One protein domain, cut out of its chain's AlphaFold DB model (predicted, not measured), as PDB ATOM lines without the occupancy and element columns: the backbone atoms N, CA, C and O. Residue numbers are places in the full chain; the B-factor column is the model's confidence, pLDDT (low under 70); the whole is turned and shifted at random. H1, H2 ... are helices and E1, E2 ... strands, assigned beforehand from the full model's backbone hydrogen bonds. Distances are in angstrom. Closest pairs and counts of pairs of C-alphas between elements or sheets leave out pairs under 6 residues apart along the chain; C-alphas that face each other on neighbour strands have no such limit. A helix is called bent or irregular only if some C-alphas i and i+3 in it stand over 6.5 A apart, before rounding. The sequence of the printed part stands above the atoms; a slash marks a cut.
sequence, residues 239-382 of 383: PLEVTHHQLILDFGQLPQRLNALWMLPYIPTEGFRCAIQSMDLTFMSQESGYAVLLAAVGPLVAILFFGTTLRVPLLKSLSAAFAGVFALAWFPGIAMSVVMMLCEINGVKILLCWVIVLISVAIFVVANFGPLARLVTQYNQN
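AT A GLANCE: This is residues 239 to 382 of the 383 residues of an uncharacterized protein of Atlantibacter subterranea (UniProt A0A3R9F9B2). A small antiparallel sheet, E1, E2 and E3, lies at one end of an elongated model, with H1 off to one side of it. Three long helices, H3, H4 and H5, run between the sheet's end and the far end of the model, side by side near the sheet as H3a, H4b and H5; farther on, H3b stays paired with H4a while H5 crosses H4a at a steep tilt of 46 degrees and is apart from H3b, and H6 turns off at the far end, where residues 374 to 382 stick out. The 144 printed residues hold E1 E2 H1 E3 H2 H3 H4 H5 H6 in chain order, mostly helix; the whole is loose, radius of gyration of the C-alphas 19.7 A, spanning 61 by 33 by 29 A.

IN THESE COORDINATES: E1, residues 240 to 243, begins at C-alpha (-39.784, 24.882, 34.316); E2 is 246 to 250 and E3 273 to 277. H1 is 251 to 262, 17.8 A long, and only just irregular: C-alphas 252 and 255 are 6.8 A apart. H2 is 282 to 286. By hydrogen bonds H3, 289 to 309, and H4, 316 to 342, were each assigned as one helix, but both are bent: C-alphas 296 and 299 are 6.6 A apart, 328 and 331 7.0 A. Their arms are H3a, 289 to 296; H3b, 299 to 309; H4a, 316 to 328; H4b, 331 to 342. H5, 347 to 367, is 30.1 A long; H6, 369 to 380, ends at C-alpha (-30.407, 23.028, 79.479).

HOW THE PARTS SIT: N 246 and O 243 of the hairpin E1 and E2 are 2.9 A apart, and N 249 and O 274 of E2 and E3 3.2 A, within hydrogen-bond range. H2 only grazes the sheet. The hub, H5, touches H3a, closest C-alphas Ala 291 and Gly 347, 5.2 A, and H4a at a steep tilt of 46 degrees, closest C-alphas Val 325 and Ala 362, 5.4 A. H3b and H4a form a helical hairpin, closest C-alphas Ile 303 and Ala 323, 5.1 A. H6 is about perpendicular to H5, at 79 degrees. Every O i to N i+4 pair is within range in H2, H3a, H3b, H4a, H4b, H5 and H6; H1 has 6 of 8.

THE WHOLE: The C-alphas of Pro 268 and Asn 382, the two farthest apart, are 62.7 A apart. The printed part has no cut, and no link is long. Residues 241 to 282 and 379 to 382 have pLDDT under 70.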
ATOM      1  N   PRO A 239     -43.424  21.992  35.105       71.56
ATOM      2  CA  PRO A 239     -42.440  22.164  34.047       71.56
ATOM      3  C   PRO A 239     -41.852  23.572  34.157       71.56
ATOM      4  O   PRO A 239     -42.568  24.551  34.351       71.56
ATOM      5  N   LEU A 240     -40.524  23.646  34.114       70.50
ATOM      6  CA  LEU A 240     -39.784  24.882  34.316       70.50
ATOM      7  C   LEU A 240     -38.826  25.026  33.145       70.50
ATOM      8  O   LEU A 240     -37.936  24.189  32.977       70.50
ATOM      9  N   GLU A 241     -39.052  26.054  32.336       69.12
ATOM     10  CA  GLU A 241     -38.201  26.415  31.210       69.12
ATOM     11  C   GLU A 241     -37.473  27.714  31.559       69.12
ATOM     12  O   GLU A 241     -38.074  28.691  32.011       69.12
ATOM     13  N   VAL A 242     -36.150  27.699  31.401       66.12
ATOM     14  CA  VAL A 242     -35.298  28.872  31.606       66.12
ATOM     15  C   VAL A 242     -34.886  29.350  30.222       66.12
ATOM     16  O   VAL A 242     -34.086  28.696  29.556       66.12
ATOM     17  N   THR A 243     -35.450  30.464  29.767       62.91
ATOM     18  CA  THR A 243     -35.156  31.019  28.439       62.91
ATOM     19  C   THR A 243     -34.637  32.440  28.602       62.91
ATOM     20  O   THR A 243     -35.347  33.284  29.136       62.91
ATOM     21  N   HIS A 244     -33.393  32.692  28.173       54.72
ATOM     22  CA  HIS A 244     -32.775  34.022  28.009       54.72
ATOM     23  C   HIS A 244     -33.201  35.073  29.062       54.72
ATOM     24  O   HIS A 244     -33.734  36.123  28.719       54.72
ATOM     25  N   HIS A 245     -32.960  34.768  30.347       60.75
ATOM     26  CA  HIS A 245     -33.208  35.627  31.527       60.75
ATOM     27  C   HIS A 245     -34.650  35.684  32.062       60.75
ATOM     28  O   HIS A 245     -34.944  36.468  32.965       60.75
ATOM     29  N   GLN A 246     -35.553  34.841  31.564       57.41
ATOM     30  CA  GLN A 246     -36.890  34.687  32.130       57.41
ATOM     31  C   GLN A 246     -37.102  33.261  32.622       57.41
ATOM     32  O   GLN A 246     -36.813  32.280  31.931       57.41
ATOM     33  N   LEU A 247     -37.615  33.161  33.847       61.59
ATOM     34  CA  LEU A 247     -38.097  31.910  34.404       61.59
ATOM     35  C   LEU A 247     -39.578  31.795  34.047       61.59
ATOM     36  O   LEU A 247     -40.402  32.552  34.569       61.59
ATOM     37  N   ILE A 248     -39.896  30.889  33.121       65.88
ATOM     38  CA  ILE A 248     -41.264  30.666  32.655       65.88
ATOM     39  C   ILE A 248     -41.809  29.444  33.389       65.88
ATOM     40  O   ILE A 248     -41.352  28.314  33.200       65.88
ATOM     41  N   LEU A 249     -42.792  29.690  34.255       61.66
ATOM     42  CA  LEU A 249     -43.598  28.640  34.869       61.66
ATOM     43  C   LEU A 249     -44.816  28.416  33.970       61.66
ATOM     44  O   LEU A 249     -45.730  29.245  33.952       61.66
ATOM     45  N   ASP A 250     -44.810  27.329  33.197       63.84
ATOM     46  CA  ASP A 250     -45.951  26.953  32.358       63.84
ATOM     47  C   ASP A 250     -46.883  26.021  33.142       63.84
ATOM     48  O   ASP A 250     -46.669  24.810  33.249       63.84
ATOM     49  N   PHE A 251     -47.938  26.589  33.723       60.34
ATOM     50  CA  PHE A 251     -48.945  25.804  34.435       60.34
ATOM     51  C   PHE A 251     -49.934  25.111  33.482       60.34
ATOM     52  O   PHE A 251     -50.640  24.201  33.913       60.34
ATOM     53  N   GLY A 252     -49.962  25.473  32.192       58.62
ATOM     54  CA  GLY A 252     -50.883  24.902  31.200       58.62
ATOM     55  C   GLY A 252     -50.607  23.435  30.866       58.62
ATOM     56  O   GLY A 252     -51.511  22.690  30.499       58.62
ATOM     57  N   GLN A 253     -49.368  22.974  31.057       60.69
ATOM     58  CA  GLN A 253     -48.991  21.571  30.843       60.69
ATOM     59  C   GLN A 253     -49.201  20.687  32.085       60.69
ATOM     60  O   GLN A 253     -49.097  19.459  31.997       60.69
ATOM     61  N   LEU A 254     -49.496  21.276  33.251       57.50
ATOM     62  CA  LEU A 254     -49.692  20.525  34.494       57.50
ATOM     63  C   LEU A 254     -50.892  19.561  34.397       57.50
ATOM     64  O   LEU A 254     -50.692  18.379  34.677       57.50
ATOM     65  N   PRO A 255     -52.087  19.981  33.916       58.56
ATOM     66  CA  PRO A 255     -53.224  19.082  33.702       58.56
ATOM     67  C   PRO A 255     -52.921  17.986  32.679       58.56
ATOM     68  O   PRO A 255     -53.398  16.870  32.826       58.56
ATOM     69  N   GLN A 256     -52.089  18.261  31.668       62.47
ATOM     70  CA  GLN A 256     -51.709  17.271  30.652       62.47
ATOM     71  C   GLN A 256     -50.805  16.175  31.227       62.47
ATOM     72  O   GLN A 256     -51.051  14.993  30.996       62.47
ATOM     73  N   ARG A 257     -49.791  16.543  32.023       59.19
ATOM     74  CA  ARG A 257     -48.909  15.579  32.709       59.19
ATOM     75  C   ARG A 257     -49.646  14.754  33.747       59.19
ATOM     76  O   ARG A 257     -49.377  13.570  33.908       59.19
ATOM     77  N   LEU A 258     -50.564  15.400  34.445       59.31
ATOM     78  CA  LEU A 258     -51.425  14.779  35.423       59.31
ATOM     79  C   LEU A 258     -52.414  13.804  34.751       59.31
ATOM     80  O   LEU A 258     -52.409  12.629  35.092       59.31
ATOM     81  N   ASN A 259     -53.135  14.213  33.701       60.94
ATOM     82  CA  ASN A 259     -54.004  13.331  32.906       60.94
ATOM     83  C   ASN A 259     -53.251  12.133  32.306       60.94
ATOM     84  O   ASN A 259     -53.768  11.016  32.328       60.94
ATOM     85  N   ALA A 260     -52.016  12.338  31.838       58.97
ATOM     86  CA  ALA A 260     -51.142  11.261  31.373       58.97
ATOM     87  C   ALA A 260     -50.775  10.261  32.487       58.97
ATOM     88  O   ALA A 260     -50.561   9.084  32.209       58.97
ATOM     89  N   LEU A 261     -50.737  10.707  33.746       55.72
ATOM     90  CA  LEU A 261     -50.465   9.875  34.920       55.72
ATOM     91  C   LEU A 261     -51.688   9.042  35.358       55.72
ATOM     92  O   LEU A 261     -51.523   8.046  36.059       55.72
ATOM     93  N   TRP A 262     -52.906   9.447  34.976       51.97
ATOM     94  CA  TRP A 262     -54.164   8.864  35.468       51.97
ATOM     95  C   TRP A 262     -55.060   8.248  34.378       51.97
ATOM     96  O   TRP A 262     -56.141   7.760  34.698       51.97
ATOM     97  N   MET A 263     -54.654   8.308  33.103       48.59
ATOM     98  CA  MET A 263     -55.487   7.955  31.937       48.59
ATOM     99  C   MET A 263     -56.871   8.637  31.927       48.59
ATOM    100  O   MET A 263     -57.863   8.045  31.502       48.59
ATOM    101  N   LEU A 264     -56.960   9.882  32.402       48.25
ATOM    102  CA  LEU A 264     -58.205  10.657  32.358       48.25
ATOM    103  C   LEU A 264     -58.363  11.399  31.016       48.25
ATOM    104  O   LEU A 264     -57.359  11.742  30.383       48.25
ATOM    105  N   PRO A 265     -59.609  11.651  30.564       47.59
ATOM    106  CA  PRO A 265     -59.878  12.347  29.309       47.59
ATOM    107  C   PRO A 265     -59.322  13.777  29.305       47.59
ATOM    108  O   PRO A 265     -59.324  14.479  30.315       47.59
ATOM    109  N   TYR A 266     -58.837  14.198  28.136       51.88
ATOM    110  CA  TYR A 266     -58.204  15.494  27.904       51.88
ATOM    111  C   TYR A 266     -59.189  16.652  28.128       51.88
ATOM    112  O   TYR A 266     -60.218  16.732  27.460       51.88
ATOM    113  N   ILE A 267     -58.846  17.566  29.040       53.78
ATOM    114  CA  ILE A 267     -59.580  18.813  29.277       53.78
ATOM    115  C   ILE A 267     -58.695  19.966  28.775       53.78
ATOM    116  O   ILE A 267     -57.588  20.132  29.300       53.78
ATOM    117  N   PRO A 268     -59.123  20.753  27.770       50.41
ATOM    118  CA  PRO A 268     -58.372  21.920  27.326       50.41
ATOM    119  C   PRO A 268     -58.377  22.979  28.437       50.41
ATOM    120  O   PRO A 268     -59.430  23.354  28.945       50.41
ATOM    121  N   THR A 269     -57.192  23.440  28.833       54.62
ATOM    122  CA  THR A 269     -57.019  24.537  29.797       54.62
ATOM    123  C   THR A 269     -56.236  25.651  29.122       54.62
ATOM    124  O   THR A 269     -55.219  25.392  28.476       54.62
ATOM    125  N   GLU A 270     -56.715  26.888  29.241       52.38
ATOM    126  CA  GLU A 270     -55.931  28.048  28.828       52.38
ATOM    127  C   GLU A 270     -54.756  28.212  29.800       52.38
ATOM    128  O   GLU A 270     -54.936  28.329  31.013       52.38
ATOM    129  N   GLY A 271     -53.533  28.114  29.275       52.31
ATOM    130  CA  GLY A 271     -52.321  28.060  30.082       52.31
ATOM    131  C   GLY A 271     -52.010  29.401  30.742       52.31
ATOM    132  O   GLY A 271     -51.757  30.392  30.064       52.31
ATOM    133  N   PHE A 272     -51.960  29.420  32.074       48.66
ATOM    134  CA  PHE A 272     -51.447  30.562  32.825       48.66
ATOM    135  C   PHE A 272     -49.913  30.569  32.753       48.66
ATOM    136  O   PHE A 272     -49.258  29.678  33.298       48.66
ATOM    137  N   ARG A 273     -49.339  31.565  32.066       51.44
ATOM    138  CA  ARG A 273     -47.887  31.783  31.979       51.44
ATOM    139  C   ARG A 273     -47.488  32.901  32.932       51.44
ATOM    140  O   ARG A 273     -47.895  34.043  32.749       51.44
ATOM    141  N   CYS A 274     -46.676  32.575  33.931       49.47
ATOM    142  CA  CYS A 274     -46.057  33.570  34.802       49.47
ATOM    143  C   CYS A 274     -44.580  33.697  34.421       49.47
ATOM    144  O   CYS A 274     -43.839  32.716  34.506       49.47
ATOM    145  N   ALA A 275     -44.173  34.886  33.972       51.66
ATOM    146  CA  ALA A 275     -42.781  35.211  33.695       51.66
ATOM    147  C   ALA A 275     -42.227  36.022  34.867       51.66
ATOM    148  O   ALA A 275     -42.668  37.143  35.121       51.66
ATOM    149  N   ILE A 276     -41.269  35.447  35.590       55.78
ATOM    150  CA  ILE A 276     -40.555  36.157  36.651       55.78
ATOM    151  C   ILE A 276     -39.258  36.684  36.041       55.78
ATOM    152  O   ILE A 276     -38.408  35.911  35.595       55.78
ATOM    153  N   GLN A 277     -39.122  38.010  35.994       45.22
ATOM    154  CA  GLN A 277     -37.892  38.673  35.579       45.22
ATOM    155  C   GLN A 277     -36.904  38.592  36.747       45.22
ATOM    156  O   GLN A 277     -37.055  39.281  37.753       45.22
ATOM    157  N   SER A 278     -35.924  37.698  36.659       52.94
ATOM    158  CA  SER A 278     -34.918  37.521  37.708       52.94
ATOM    159  C   SER A 278     -33.558  37.196  37.105       52.94
ATOM    160  O   SER A 278     -33.505  36.728  35.974       52.94
ATOM    161  N   MET A 279     -32.509  37.489  37.887       53.06
ATOM    162  CA  MET A 279     -31.063  37.304  37.664       53.06
ATOM    163  C   MET A 279     -30.680  36.187  36.681       53.06
ATOM    164  O   MET A 279     -31.398  35.204  36.547       53.06
ATOM    165  N   ASP A 280     -29.515  36.306  36.040       61.47
ATOM    166  CA  ASP A 280     -29.008  35.332  35.067       61.47
ATOM    167  C   ASP A 280     -28.757  33.944  35.706       61.47
ATOM    168  O   ASP A 280     -27.666  33.590  36.142       61.47
ATOM    169  N   LEU A 281     -29.833  33.163  35.831       65.38
ATOM    170  CA  LEU A 281     -29.896  31.825  36.426       65.38
ATOM    171  C   LEU A 281     -29.506  30.738  35.416       65.38
ATOM    172  O   LEU A 281     -29.536  29.551  35.746       65.38
ATOM    173  N   THR A 282     -29.157  31.128  34.185       65.19
ATOM    174  CA  THR A 282     -28.769  30.221  33.096       65.19
ATOM    175  C   THR A 282     -27.590  29.338  33.509       65.19
ATOM    176  O   THR A 282     -27.632  28.126  33.308       65.19
ATOM    177  N   PHE A 283     -26.621  29.912  34.222       71.19
ATOM    178  CA  PHE A 283     -25.481  29.200  34.794       71.19
ATOM    179  C   PHE A 283     -25.887  28.092  35.782       71.19
ATOM    180  O   PHE A 283     -25.443  26.952  35.664       71.19
ATOM    181  N   MET A 284     -26.804  28.381  36.716       70.12
ATOM    182  CA  MET A 284     -27.319  27.373  37.660       70.12
ATOM    183  C   MET A 284     -28.242  26.342  37.002       70.12
ATOM    184  O   MET A 284     -28.414  25.243  37.528       70.12
ATOM    185  N   SER A 285     -28.856  26.685  35.869       73.06
ATOM    186  CA  SER A 285     -29.621  25.727  35.073       73.06
ATOM    187  C   SER A 285     -28.714  24.712  34.377       73.06
ATOM    188  O   SER A 285     -29.140  23.580  34.156       73.06
ATOM    189  N   GLN A 286     -27.497  25.119  34.016       75.88
ATOM    190  CA  GLN A 286     -26.547  24.298  33.270       75.88
ATOM    191  C   GLN A 286     -25.700  23.410  34.190       75.88
ATOM    192  O   GLN A 286     -25.463  22.249  33.868       75.88
ATOM    193  N   GLU A 287     -25.322  23.914  35.367       83.06
ATOM    194  CA  GLU A 287     -24.567  23.163  36.372       83.06
ATOM    195  C   GLU A 287     -25.331  23.108  37.704       83.06
ATOM    196  O   GLU A 287     -25.296  24.026  38.528       83.06
ATOM    197  N   SER A 288     -26.017  21.987  37.951       82.44
ATOM    198  CA  SER A 288     -26.805  21.764  39.174       82.44
ATOM    199  C   SER A 288     -25.962  21.749  40.459       82.44
ATOM    200  O   SER A 288     -26.496  21.985  41.546       82.44
ATOM    201  N   GLY A 289     -24.644  21.548  40.345       83.31
ATOM    202  CA  GLY A 289     -23.701  21.563  41.465       83.31
ATOM    203  C   GLY A 289     -23.662  22.892  42.227       83.31
ATOM    204  O   GLY A 289     -23.550  22.884  43.454       83.31
ATOM    205  N   TYR A 290     -23.849  24.034  41.552       84.44
ATOM    206  CA  TYR A 290     -23.874  25.339  42.228       84.44
ATOM    207  C   TYR A 290     -25.070  25.494  43.162       84.44
ATOM    208  O   TYR A 290     -24.936  26.088  44.230       84.44
ATOM    209  N   ALA A 291     -26.223  24.920  42.808       84.69
ATOM    210  CA  ALA A 291     -27.396  24.941  43.678       84.69
ATOM    211  C   ALA A 291     -27.142  24.148  44.970       84.69
ATOM    212  O   ALA A 291     -27.508  24.598  46.055       84.69
ATOM    213  N   VAL A 292     -26.452  23.004  44.873       85.50
ATOM    214  CA  VAL A 292     -26.047  22.203  46.042       85.50
ATOM    215  C   VAL A 292     -25.025  22.954  46.894       85.50
ATOM    216  O   VAL A 292     -25.153  22.991  48.118       85.50
ATOM    217  N   LEU A 293     -24.040  23.597  46.263       87.31
ATOM    218  CA  LEU A 293     -23.038  24.402  46.961       87.31
ATOM    219  C   LEU A 293     -23.684  25.571  47.716       87.31
ATOM    220  O   LEU A 293     -23.369  25.800  48.882       87.31
ATOM    221  N   LEU A 294     -24.639  26.262  47.093       85.62
ATOM    222  CA  LEU A 294     -25.385  27.350  47.723       85.62
ATOM    223  C   LEU A 294     -26.237  26.842  48.897       85.62
ATOM    224  O   LEU A 294     -26.230  27.455  49.964       85.62
ATOM    225  N   ALA A 295     -26.889  25.686  48.742       84.06
ATOM    226  CA  ALA A 295     -27.639  25.033  49.814       84.06
ATOM    227  C   ALA A 295     -26.751  24.591  50.995       84.06
ATOM    228  O   ALA A 295     -27.215  24.562  52.137       84.06
ATOM    229  N   ALA A 296     -25.483  24.257  50.736       86.00
ATOM    230  CA  ALA A 296     -24.535  23.833  51.760       86.00
ATOM    231  C   ALA A 296     -23.869  25.010  52.484       86.00
ATOM    232  O   ALA A 296     -23.811  25.021  53.715       86.00
ATOM    233  N   VAL A 297     -23.381  26.001  51.737       88.38
ATOM    234  CA  VAL A 297     -22.591  27.119  52.275       88.38
ATOM    235  C   VAL A 297     -23.487  28.246  52.792       88.38
ATOM    236  O   VAL A 297     -23.175  28.852  53.817       88.38
ATOM    237  N   GLY A 298     -24.623  28.501  52.137       86.38
ATOM    238  CA  GLY A 298     -25.541  29.590  52.481       86.38
ATOM    239  C   GLY A 298     -25.991  29.579  53.949       86.38
ATOM    240  O   GLY A 298     -25.779  30.574  54.646       86.38
ATOM    241  N   PRO A 299     -26.546  28.466  54.471       87.88
ATOM    242  CA  PRO A 299     -26.934  28.359  55.876       87.88
ATOM    243  C   PRO A 299     -25.774  28.529  56.837       87.88
ATOM    244  O   PRO A 299     -25.961  29.133  57.881       87.88
ATOM    245  N   LEU A 300     -24.584  28.026  56.503       87.00
ATOM    246  CA  LEU A 300     -23.417  28.122  57.376       87.00
ATOM    247  C   LEU A 300     -23.027  29.594  57.568       87.00
ATOM    248  O   LEU A 300     -22.883  30.053  58.702       87.00
ATOM    249  N   VAL A 301     -22.956  30.357  56.473       88.25
ATOM    250  CA  VAL A 301     -22.695  31.804  56.518       88.25
ATOM    251  C   VAL A 301     -23.791  32.532  57.299       88.25
ATOM    252  O   VAL A 301     -23.483  33.356  58.161       88.25
ATOM    253  N   ALA A 302     -25.062  32.197  57.060       87.44
ATOM    254  CA  ALA A 302     -26.179  32.795  57.784       87.44
ATOM    255  C   ALA A 302     -26.134  32.478  59.291       87.44
ATOM    256  O   ALA A 302     -26.303  33.379  60.108       87.44
ATOM    257  N   ILE A 303     -25.849  31.232  59.678       86.69
ATOM    258  CA  ILE A 303     -25.724  30.807  61.080       86.69
ATOM    259  C   ILE A 303     -24.570  31.540  61.763       86.69
ATOM    260  O   ILE A 303     -24.744  31.990  62.892       86.69
ATOM    261  N   LEU A 304     -23.419  31.711  61.105       87.56
ATOM    262  CA  LEU A 304     -22.307  32.490  61.658       87.56
ATOM    263  C   LEU A 304     -22.690  33.964  61.834       87.56
ATOM    264  O   LEU A 304     -22.482  34.538  62.904       87.56
ATOM    265  N   PHE A 305     -23.310  34.564  60.816       89.25
ATOM    266  CA  PHE A 305     -23.756  35.954  60.862       89.25
ATOM    267  C   PHE A 305     -24.776  36.186  61.987       89.25
ATOM    268  O   PHE A 305     -24.564  37.027  62.864       89.25
ATOM    269  N   PHE A 306     -25.847  35.393  62.042       86.38
ATOM    270  CA  PHE A 306     -26.843  35.502  63.107       86.38
ATOM    271  C   PHE A 306     -26.254  35.106  64.472       86.38
ATOM    272  O   PHE A 306     -26.446  35.813  65.456       86.38
ATOM    273  N   GLY A 307     -25.398  34.090  64.540       81.94
ATOM    274  CA  GLY A 307     -24.707  33.690  65.767       81.94
ATOM    275  C   GLY A 307     -23.932  34.831  66.434       81.94
ATOM    276  O   GLY A 307     -24.002  34.999  67.652       81.94
ATOM    277  N   THR A 308     -23.255  35.678  65.651       83.25
ATOM    278  CA  THR A 308     -22.540  36.849  66.197       83.25
ATOM    279  C   THR A 308     -23.480  37.945  66.713       83.25
ATOM    280  O   THR A 308     -23.188  38.581  67.729       83.25
ATOM    281  N   THR A 309     -24.647  38.124  66.087       85.56
ATOM    282  CA  THR A 309     -25.636  39.149  66.473       85.56
ATOM    283  C   THR A 309     -26.466  38.776  67.706       85.56
ATOM    284  O   THR A 309     -27.108  39.651  68.289       85.56
ATOM    285  N   LEU A 310     -26.384  37.530  68.196       80.38
ATOM    286  CA  LEU A 310     -27.012  37.092  69.457       80.38
ATOM    287  C   LEU A 310     -26.542  37.880  70.691       80.38
ATOM    288  O   LEU A 310     -27.228  37.883  71.716       80.38
ATOM    289  N   ARG A 311     -25.382  38.547  70.606       81.56
ATOM    290  CA  ARG A 311     -24.831  39.393  71.678       81.56
ATOM    291  C   ARG A 311     -25.575  40.722  71.840       81.56
ATOM    292  O   ARG A 311     -25.439  41.359  72.879       81.56
ATOM    293  N   VAL A 312     -26.366  41.133  70.847       87.19
ATOM    294  CA  VAL A 312     -27.120  42.391  70.884       87.19
ATOM    295  C   VAL A 312     -28.507  42.136  71.489       87.19
ATOM    296  O   VAL A 312     -29.311  41.426  70.881       87.19
ATOM    297  N   PRO A 313     -28.846  42.721  72.654       81.88
ATOM    298  CA  PRO A 313     -30.080  42.395  73.376       81.88
ATOM    299  C   PRO A 313     -31.356  42.702  72.578       81.88
ATOM    300  O   PRO A 313     -32.309  41.932  72.651       81.88
ATOM    301  N   LEU A 314     -31.352  43.760  71.759       81.81
ATOM    302  CA  LEU A 314     -32.489  44.147  70.911       81.81
ATOM    303  C   LEU A 314     -32.754  43.164  69.758       81.81
ATOM    304  O   LEU A 314     -33.897  42.995  69.345       81.81
ATOM    305  N   LEU A 315     -31.713  42.497  69.248       83.56
ATOM    306  CA  LEU A 315     -31.813  41.575  68.107       83.56
ATOM    307  C   LEU A 315     -31.786  40.105  68.523       83.56
ATOM    308  O   LEU A 315     -32.017  39.235  67.686       83.56
ATOM    309  N   LYS A 316     -31.550  39.807  69.804       83.12
ATOM    310  CA  LYS A 316     -31.352  38.445  70.311       83.12
ATOM    311  C   LYS A 316     -32.480  37.491  69.923       83.12
ATOM    312  O   LYS A 316     -32.204  36.384  69.474       83.12
ATOM    313  N   SER A 317     -33.740  37.908  70.067       81.19
ATOM    314  CA  SER A 317     -34.892  37.053  69.746       81.19
ATOM    315  C   SER A 317     -35.003  36.768  68.248       81.19
ATOM    316  O   SER A 317     -35.254  35.635  67.850       81.19
ATOM    317  N   LEU A 318     -34.803  37.797  67.422       84.56
ATOM    318  CA  LEU A 318     -34.908  37.704  65.968       84.56
ATOM    319  C   LEU A 318     -33.756  36.868  65.396       84.56
ATOM    320  O   LEU A 318     -33.968  35.943  64.621       84.56
ATOM    321  N   SER A 319     -32.539  37.151  65.855       85.25
ATOM    322  CA  SER A 319     -31.331  36.425  65.486       85.25
ATOM    323  C   SER A 319     -31.390  34.953  65.911       85.25
ATOM    324  O   SER A 319     -31.076  34.073  65.111       85.25
ATOM    325  N   ALA A 320     -31.896  34.656  67.114       83.81
ATOM    326  CA  ALA A 320     -32.113  33.279  67.558       83.81
ATOM    327  C   ALA A 320     -33.135  32.539  66.685       83.81
ATOM    328  O   ALA A 320     -32.929  31.366  66.373       83.81
ATOM    329  N   ALA A 321     -34.212  33.213  66.263       84.81
ATOM    330  CA  ALA A 321     -35.185  32.629  65.348       84.81
ATOM    331  C   ALA A 321     -34.537  32.300  63.994       84.81
ATOM    332  O   ALA A 321     -34.614  31.155  63.558       84.81
ATOM    333  N   PHE A 322     -33.831  33.249  63.371       86.56
ATOM    334  CA  PHE A 322     -33.158  33.019  62.088       86.56
ATOM    335  C   PHE A 322     -32.080  31.937  62.172       86.56
ATOM    336  O   PHE A 322     -32.072  31.026  61.346       86.56
ATOM    337  N   ALA A 323     -31.217  31.970  63.190       86.19
ATOM    338  CA  ALA A 323     -30.219  30.927  63.410       86.19
ATOM    339  C   ALA A 323     -30.873  29.541  63.561       86.19
ATOM    340  O   ALA A 323     -30.403  28.574  62.965       86.19
ATOM    341  N   GLY A 324     -31.993  29.454  64.288       84.12
ATOM    342  CA  GLY A 324     -32.780  28.227  64.420       84.12
ATOM    343  C   GLY A 324     -33.364  27.735  63.093       84.12
ATOM    344  O   GLY A 324     -33.313  26.539  62.815       84.12
ATOM    345  N   VAL A 325     -33.868  28.641  62.246       88.88
ATOM    346  CA  VAL A 325     -34.390  28.304  60.910       88.88
ATOM    347  C   VAL A 325     -33.306  27.695  60.033       88.88
ATOM    348  O   VAL A 325     -33.498  26.608  59.491       88.88
ATOM    349  N   PHE A 326     -32.158  28.365  59.920       89.56
ATOM    350  CA  PHE A 326     -31.061  27.865  59.099       89.56
ATOM    351  C   PHE A 326     -30.498  26.556  59.655       89.56
ATOM    352  O   PHE A 326     -30.279  25.634  58.878       89.56
ATOM    353  N   ALA A 327     -30.349  26.422  60.976       86.62
ATOM    354  CA  ALA A 327     -29.864  25.188  61.595       86.62
ATOM    355  C   ALA A 327     -30.787  23.987  61.326       86.62
ATOM    356  O   ALA A 327     -30.307  22.910  60.972       86.62
ATOM    357  N   LEU A 328     -32.108  24.167  61.448       85.69
ATOM    358  CA  LEU A 328     -33.086  23.103  61.199       85.69
ATOM    359  C   LEU A 328     -33.209  22.744  59.713       85.69
ATOM    360  O   LEU A 328     -33.409  21.577  59.380       85.69
ATOM    361  N   ALA A 329     -33.089  23.726  58.816       87.38
ATOM    362  CA  ALA A 329     -33.214  23.511  57.376       87.38
ATOM    363  C   ALA A 329     -31.936  22.957  56.721       87.38
ATOM    364  O   ALA A 329     -32.014  22.398  55.627       87.38
ATOM    365  N   TRP A 330     -30.769  23.092  57.361       88.06
ATOM    366  CA  TRP A 330     -29.475  22.810  56.737       88.06
ATOM    367  C   TRP A 330     -29.289  21.340  56.348       88.06
ATOM    368  O   TRP A 330     -29.094  21.038  55.170       88.06
ATOM    369  N   PHE A 331     -29.398  20.419  57.312       82.62
ATOM    370  CA  PHE A 331     -29.199  18.987  57.057       82.62
ATOM    371  C   PHE A 331     -30.228  18.409  56.072       82.62
ATOM    372  O   PHE A 331     -29.809  17.793  55.086       82.62
ATOM    373  N   PRO A 332     -31.550  18.626  56.252       79.25
ATOM    374  CA  PRO A 332     -32.539  18.147  55.288       79.25
ATOM    375  C   PRO A 332     -32.365  18.793  53.911       79.25
ATOM    376  O   PRO A 332     -32.497  18.116  52.893       79.25
ATOM    377  N   GLY A 333     -32.035  20.089  53.872       84.25
ATOM    378  CA  GLY A 333     -31.844  20.847  52.642       84.25
ATOM    379  C   GLY A 333     -30.663  20.350  51.809       84.25
ATOM    380  O   GLY A 333     -30.824  20.166  50.601       84.25
ATOM    381  N   ILE A 334     -29.507  20.077  52.427       85.50
ATOM    382  CA  ILE A 334     -28.351  19.485  51.729       85.50
ATOM    383  C   ILE A 334     -28.702  18.092  51.218       85.50
ATOM    384  O   ILE A 334     -28.513  17.818  50.035       85.50
ATOM    385  N   ALA A 335     -29.214  17.219  52.093       79.38
ATOM    386  CA  ALA A 335     -29.511  15.837  51.731       79.38
ATOM    387  C   ALA A 335     -30.480  15.773  50.540       79.38
ATOM    388  O   ALA A 335     -30.219  15.074  49.561       79.38
ATOM    389  N   MET A 336     -31.546  16.577  50.578       84.50
ATOM    390  CA  MET A 336     -32.486  16.719  49.468       84.50
ATOM    391  C   MET A 336     -31.791  17.218  48.195       84.50
ATOM    392  O   MET A 336     -31.989  16.638  47.131       84.50
ATOM    393  N   SER A 337     -30.959  18.257  48.289       85.69
ATOM    394  CA  SER A 337     -30.284  18.851  47.126       85.69
ATOM    395  C   SER A 337     -29.319  17.871  46.453       85.69
ATOM    396  O   SER A 337     -29.305  17.774  45.228       85.69
ATOM    397  N   VAL A 338     -28.569  17.089  47.238       82.00
ATOM    398  CA  VAL A 338     -27.679  16.032  46.729       82.00
ATOM    399  C   VAL A 338     -28.485  14.941  46.025       82.00
ATOM    400  O   VAL A 338     -28.156  14.569  44.902       82.00
ATOM    401  N   VAL A 339     -29.574  14.465  46.636       80.25
ATOM    402  CA  VAL A 339     -30.451  13.456  46.016       80.25
ATOM    403  C   VAL A 339     -31.042  13.974  44.702       80.25
ATOM    404  O   VAL A 339     -31.048  13.254  43.705       80.25
ATOM    405  N   MET A 340     -31.502  15.227  44.666       82.69
ATOM    406  CA  MET A 340     -32.044  15.843  43.454       82.69
ATOM    407  C   MET A 340     -30.982  16.019  42.359       82.69
ATOM    408  O   MET A 340     -31.277  15.773  41.190       82.69
ATOM    409  N   MET A 341     -29.752  16.386  42.724       84.25
ATOM    410  CA  MET A 341     -28.623  16.477  41.793       84.25
ATOM    411  C   MET A 341     -28.306  15.112  41.169       84.25
ATOM    412  O   MET A 341     -28.178  15.020  39.951       84.25
ATOM    413  N   LEU A 342     -28.262  14.045  41.976       78.62
ATOM    414  CA  LEU A 342     -28.066  12.669  41.496       78.62
ATOM    415  C   LEU A 342     -29.213  12.183  40.591       78.62
ATOM    416  O   LEU A 342     -29.010  11.298  39.768       78.62
ATOM    417  N   CYS A 343     -30.407  12.768  40.718       79.44
ATOM    418  CA  CYS A 343     -31.553  12.510  39.840       79.44
ATOM    419  C   CYS A 343     -31.569  13.387  38.570       79.44
ATOM    420  O   CYS A 343     -32.589  13.415  37.866       79.44
ATOM    421  N   GLU A 344     -30.482  14.122  38.306       82.94
ATOM    422  CA  GLU A 344     -30.324  15.049  37.178       82.94
ATOM    423  C   GLU A 344     -31.436  16.110  37.130       82.94
ATOM    424  O   GLU A 344     -31.978  16.459  36.078       82.94
ATOM    425  N   ILE A 345     -31.842  16.606  38.301       83.69
ATOM    426  CA  ILE A 345     -32.805  17.702  38.401       83.69
ATOM    427  C   ILE A 345     -32.074  19.028  38.163       83.69
ATOM    428  O   ILE A 345     -30.979  19.256  38.673       83.69
ATOM    429  N   ASN A 346     -32.707  19.917  37.394       85.56
ATOM    430  CA  ASN A 346     -32.201  21.260  37.106       85.56
ATOM    431  C   ASN A 346     -31.885  22.024  38.413       85.56
ATOM    432  O   ASN A 346     -32.717  22.056  39.324       85.56
ATOM    433  N   GLY A 347     -30.720  22.678  38.485       84.62
ATOM    434  CA  GLY A 347     -30.276  23.426  39.667       84.62
ATOM    435  C   GLY A 347     -31.255  24.513  40.122       84.62
ATOM    436  O   GLY A 347     -31.438  24.714  41.320       84.62
ATOM    437  N   VAL A 348     -31.987  25.140  39.200       85.56
ATOM    438  CA  VAL A 348     -33.034  26.121  39.528       85.56
ATOM    439  C   VAL A 348     -34.194  25.473  40.292       85.56
ATOM    440  O   VAL A 348     -34.699  26.040  41.260       85.56
ATOM    441  N   LYS A 349     -34.594  24.248  39.923       86.50
ATOM    442  CA  LYS A 349     -35.613  23.495  40.672       86.50
ATOM    443  C   LYS A 349     -35.114  23.092  42.054       86.50
ATOM    444  O   LYS A 349     -35.885  23.163  43.008       86.50
ATOM    445  N   ILE A 350     -33.843  22.702  42.162       87.44
ATOM    446  CA  ILE A 350     -33.204  22.384  43.445       87.44
ATOM    447  C   ILE A 350     -33.251  23.609  44.366       87.44
ATOM    448  O   ILE A 350     -33.728  23.505  45.495       87.44
ATOM    449  N   LEU A 351     -32.854  24.779  43.857       88.19
ATOM    450  CA  LEU A 351     -32.894  26.046  44.588       88.19
ATOM    451  C   LEU A 351     -34.315  26.390  45.062       88.19
ATOM    452  O   LEU A 351     -34.513  26.729  46.225       88.19
ATOM    453  N   LEU A 352     -35.322  26.263  44.193       88.00
ATOM    454  CA  LEU A 352     -36.715  26.552  44.549       88.00
ATOM    455  C   LEU A 352     -37.259  25.582  45.606       88.00
ATOM    456  O   LEU A 352     -37.904  26.017  46.559       88.00
ATOM    457  N   CYS A 353     -36.950  24.286  45.502       88.12
ATOM    458  CA  CYS A 353     -37.301  23.315  46.543       88.12
ATOM    459  C   CYS A 353     -36.638  23.672  47.877       88.12
ATOM    460  O   CYS A 353     -37.259  23.574  48.934       88.12
ATOM    461  N   TRP A 354     -35.391  24.130  47.835       88.31
ATOM    462  CA  TRP A 354     -34.661  24.545  49.023       88.31
ATOM    463  C   TRP A 354     -35.250  25.806  49.674       88.31
ATOM    464  O   TRP A 354     -35.408  25.857  50.894       88.31
ATOM    465  N   VAL A 355     -35.682  26.785  48.873       89.19
ATOM    466  CA  VAL A 355     -36.429  27.960  49.354       89.19
ATOM    467  C   VAL A 355     -37.752  27.544  50.007       89.19
ATOM    468  O   VAL A 355     -38.088  28.058  51.071       89.19
ATOM    469  N   ILE A 356     -38.477  26.574  49.439       89.88
ATOM    470  CA  ILE A 356     -39.704  26.026  50.047       89.88
ATOM    471  C   ILE A 356     -39.412  25.406  51.419       89.88
ATOM    472  O   ILE A 356     -40.159  25.653  52.370       89.88
ATOM    473  N   VAL A 357     -38.326  24.634  51.547       89.56
ATOM    474  CA  VAL A 357     -37.890  24.065  52.834       89.56
ATOM    475  C   VAL A 357     -37.592  25.182  53.836       89.56
ATOM    476  O   VAL A 357     -38.123  25.157  54.945       89.56
ATOM    477  N   LEU A 358     -36.817  26.199  53.441       89.94
ATOM    478  CA  LEU A 358     -36.498  27.339  54.305       89.94
ATOM    479  C   LEU A 358     -37.743  28.091  54.771       89.94
ATOM    480  O   LEU A 358     -37.876  28.350  55.963       89.94
ATOM    481  N   ILE A 359     -38.664  28.415  53.861       90.50
ATOM    482  CA  ILE A 359     -39.909  29.118  54.195       90.50
ATOM    483  C   ILE A 359     -40.759  28.264  55.140       90.50
ATOM    484  O   ILE A 359     -41.256  28.769  56.143       90.50
ATOM    485  N   SER A 360     -40.885  26.962  54.876       89.62
ATOM    486  CA  SER A 360     -41.670  26.050  55.719       89.62
ATOM    487  C   SER A 360     -41.109  25.969  57.143       89.62
ATOM    488  O   SER A 360     -41.857  26.074  58.118       89.62
ATOM    489  N   VAL A 361     -39.784  25.842  57.271       89.81
ATOM    490  CA  VAL A 361     -39.093  25.845  58.566       89.81
ATOM    491  C   VAL A 361     -39.206  27.214  59.244       89.81
ATOM    492  O   VAL A 361     -39.458  27.272  60.446       89.81
ATOM    493  N   ALA A 362     -39.096  28.316  58.496       89.81
ATOM    494  CA  ALA A 362     -39.267  29.670  59.018       89.81
ATOM    495  C   ALA A 362     -40.652  29.886  59.622       89.81
ATOM    496  O   ALA A 362     -40.758  30.339  60.762       89.81
ATOM    497  N   ILE A 363     -41.707  29.495  58.905       89.69
ATOM    498  CA  ILE A 363     -43.082  29.582  59.401       89.69
ATOM    499  C   ILE A 363     -43.231  28.744  60.678       89.69
ATOM    500  O   ILE A 363     -43.772  29.241  61.666       89.69
ATOM    501  N   PHE A 364     -42.709  27.512  60.703       89.38
ATOM    502  CA  PHE A 364     -42.762  26.659  61.894       89.38
ATOM    503  C   PHE A 364     -42.064  27.295  63.104       89.38
ATOM    504  O   PHE A 364     -42.654  27.348  64.189       89.38
ATOM    505  N   VAL A 365     -40.834  27.787  62.925       88.31
ATOM    506  CA  VAL A 365     -40.034  28.390  64.000       88.31
ATOM    507  C   VAL A 365     -40.692  29.666  64.509       88.31
ATOM    508  O   VAL A 365     -40.841  29.811  65.717       88.31
ATOM    509  N   VAL A 366     -41.142  30.562  63.627       87.19
ATOM    510  CA  VAL A 366     -41.792  31.820  64.027       87.19
ATOM    511  C   VAL A 366     -43.114  31.547  64.749       87.19
ATOM    512  O   VAL A 366     -43.343  32.091  65.828       87.19
ATOM    513  N   ALA A 367     -43.951  30.644  64.226       86.06
ATOM    514  CA  ALA A 367     -45.233  30.300  64.842       86.06
ATOM    515  C   ALA A 367     -45.090  29.586  66.201       86.06
ATOM    516  O   ALA A 367     -46.010  29.623  67.020       86.06
ATOM    517  N   ASN A 368     -43.952  28.929  66.459       84.88
ATOM    518  CA  ASN A 368     -43.716  28.150  67.680       84.88
ATOM    519  C   ASN A 368     -42.509  28.641  68.499       84.88
ATOM    520  O   ASN A 368     -42.043  27.915  69.378       84.88
ATOM    521  N   PHE A 369     -42.040  29.875  68.282       83.62
ATOM    522  CA  PHE A 369     -40.808  30.387  68.893       83.62
ATOM    523  C   PHE A 369     -40.847  30.356  70.428       83.62
ATOM    524  O   PHE A 369     -39.962  29.794  71.068       83.62
ATOM    525  N   GLY A 370     -41.904  30.907  71.036       81.75
ATOM    526  CA  GLY A 370     -42.059  30.941  72.496       81.75
ATOM    527  C   GLY A 370     -42.103  29.547  73.146       81.75
ATOM    528  O   GLY A 370     -41.410  29.314  74.140       81.75
ATOM    529  N   PRO A 371     -42.909  28.601  72.625       80.31
ATOM    530  CA  PRO A 371     -42.857  27.205  73.048       80.31
ATOM    531  C   PRO A 371     -41.464  26.563  72.889       80.31
ATOM    532  O   PRO A 371     -40.975  25.991  73.863       80.31
ATOM    533  N   LEU A 372     -40.800  26.704  71.731       79.62
ATOM    534  CA  LEU A 372     -39.463  26.135  71.496       79.62
ATOM    535  C   LEU A 372     -38.423  26.681  72.480       79.62
ATOM    536  O   LEU A 372     -37.671  25.907  73.068       79.62
ATOM    537  N   ALA A 373     -38.401  27.998  72.697       78.44
ATOM    538  CA  ALA A 373     -37.458  28.635  73.610       78.44
ATOM    539  C   ALA A 373     -37.597  28.079  75.036       78.44
ATOM    540  O   ALA A 373     -36.596  27.744  75.670       78.44
ATOM    541  N   ARG A 374     -38.836  27.895  75.515       78.56
ATOM    542  CA  ARG A 374     -39.101  27.280  76.826       78.56
ATOM    543  C   ARG A 374     -38.601  25.839  76.896       78.56
ATOM    544  O   ARG A 374     -37.960  25.475  77.879       78.56
ATOM    545  N   LEU A 375     -38.838  25.044  75.853       74.94
ATOM    546  CA  LEU A 375     -38.396  23.650  75.803       74.94
ATOM    547  C   LEU A 375     -36.866  23.538  75.861       74.94
ATOM    548  O   LEU A 375     -36.351  22.755  76.655       74.94
ATOM    549  N   VAL A 376     -36.146  24.371  75.102       76.38
ATOM    550  CA  VAL A 376     -34.672  24.417  75.122       76.38
ATOM    551  C   VAL A 376     -34.153  24.832  76.500       76.38
ATOM    552  O   VAL A 376     -33.254  24.188  77.036       76.38
ATOM    553  N   THR A 377     -34.751  25.851  77.131       77.44
ATOM    554  CA  THR A 377     -34.333  26.266  78.483       77.44
ATOM    555  C   THR A 377     -34.573  25.187  79.542       77.44
ATOM    556  O   THR A 377     -33.728  24.998  80.410       77.44
ATOM    557  N   GLN A 378     -35.680  24.442  79.459       71.44
ATOM    558  CA  GLN A 378     -35.974  23.342  80.386       71.44
ATOM    559  C   GLN A 378     -35.026  22.148  80.211       71.44
ATOM    560  O   GLN A 378     -34.763  21.427  81.181       71.44
ATOM    561  N   TYR A 379     -34.532  21.934  78.990       67.00
ATOM    562  CA  TYR A 379     -33.535  20.908  78.698       67.00
ATOM    563  C   TYR A 379     -32.171  21.295  79.282       67.00
ATOM    564  O   TYR A 379     -31.624  20.540  80.080       67.00
ATOM    565  N   ASN A 380     -31.708  22.522  79.016       69.06
ATOM    566  CA  ASN A 380     -30.407  23.028  79.479       69.06
ATOM    567  C   ASN A 380     -30.275  23.173  81.005       69.06
ATOM    568  O   ASN A 380     -29.169  23.319  81.503       69.06
ATOM    569  N   GLN A 381     -31.376  23.190  81.760       64.50
ATOM    570  CA  GLN A 381     -31.340  23.247  83.229       64.50
ATOM    571  C   GLN A 381     -31.100  21.879  83.896       64.50
ATOM    572  O   GLN A 381     -31.018  21.818  85.121       64.50
ATOM    573  N   ASN A 382     -31.081  20.778  83.135       50.53
ATOM    574  CA  ASN A 382     -31.047  19.416  83.683       50.53
ATOM    575  C   ASN A 382     -29.916  18.525  83.146       50.53
ATOM    576  O   ASN A 382     -29.826  17.382  83.608       50.53
TER     577      ASN A 382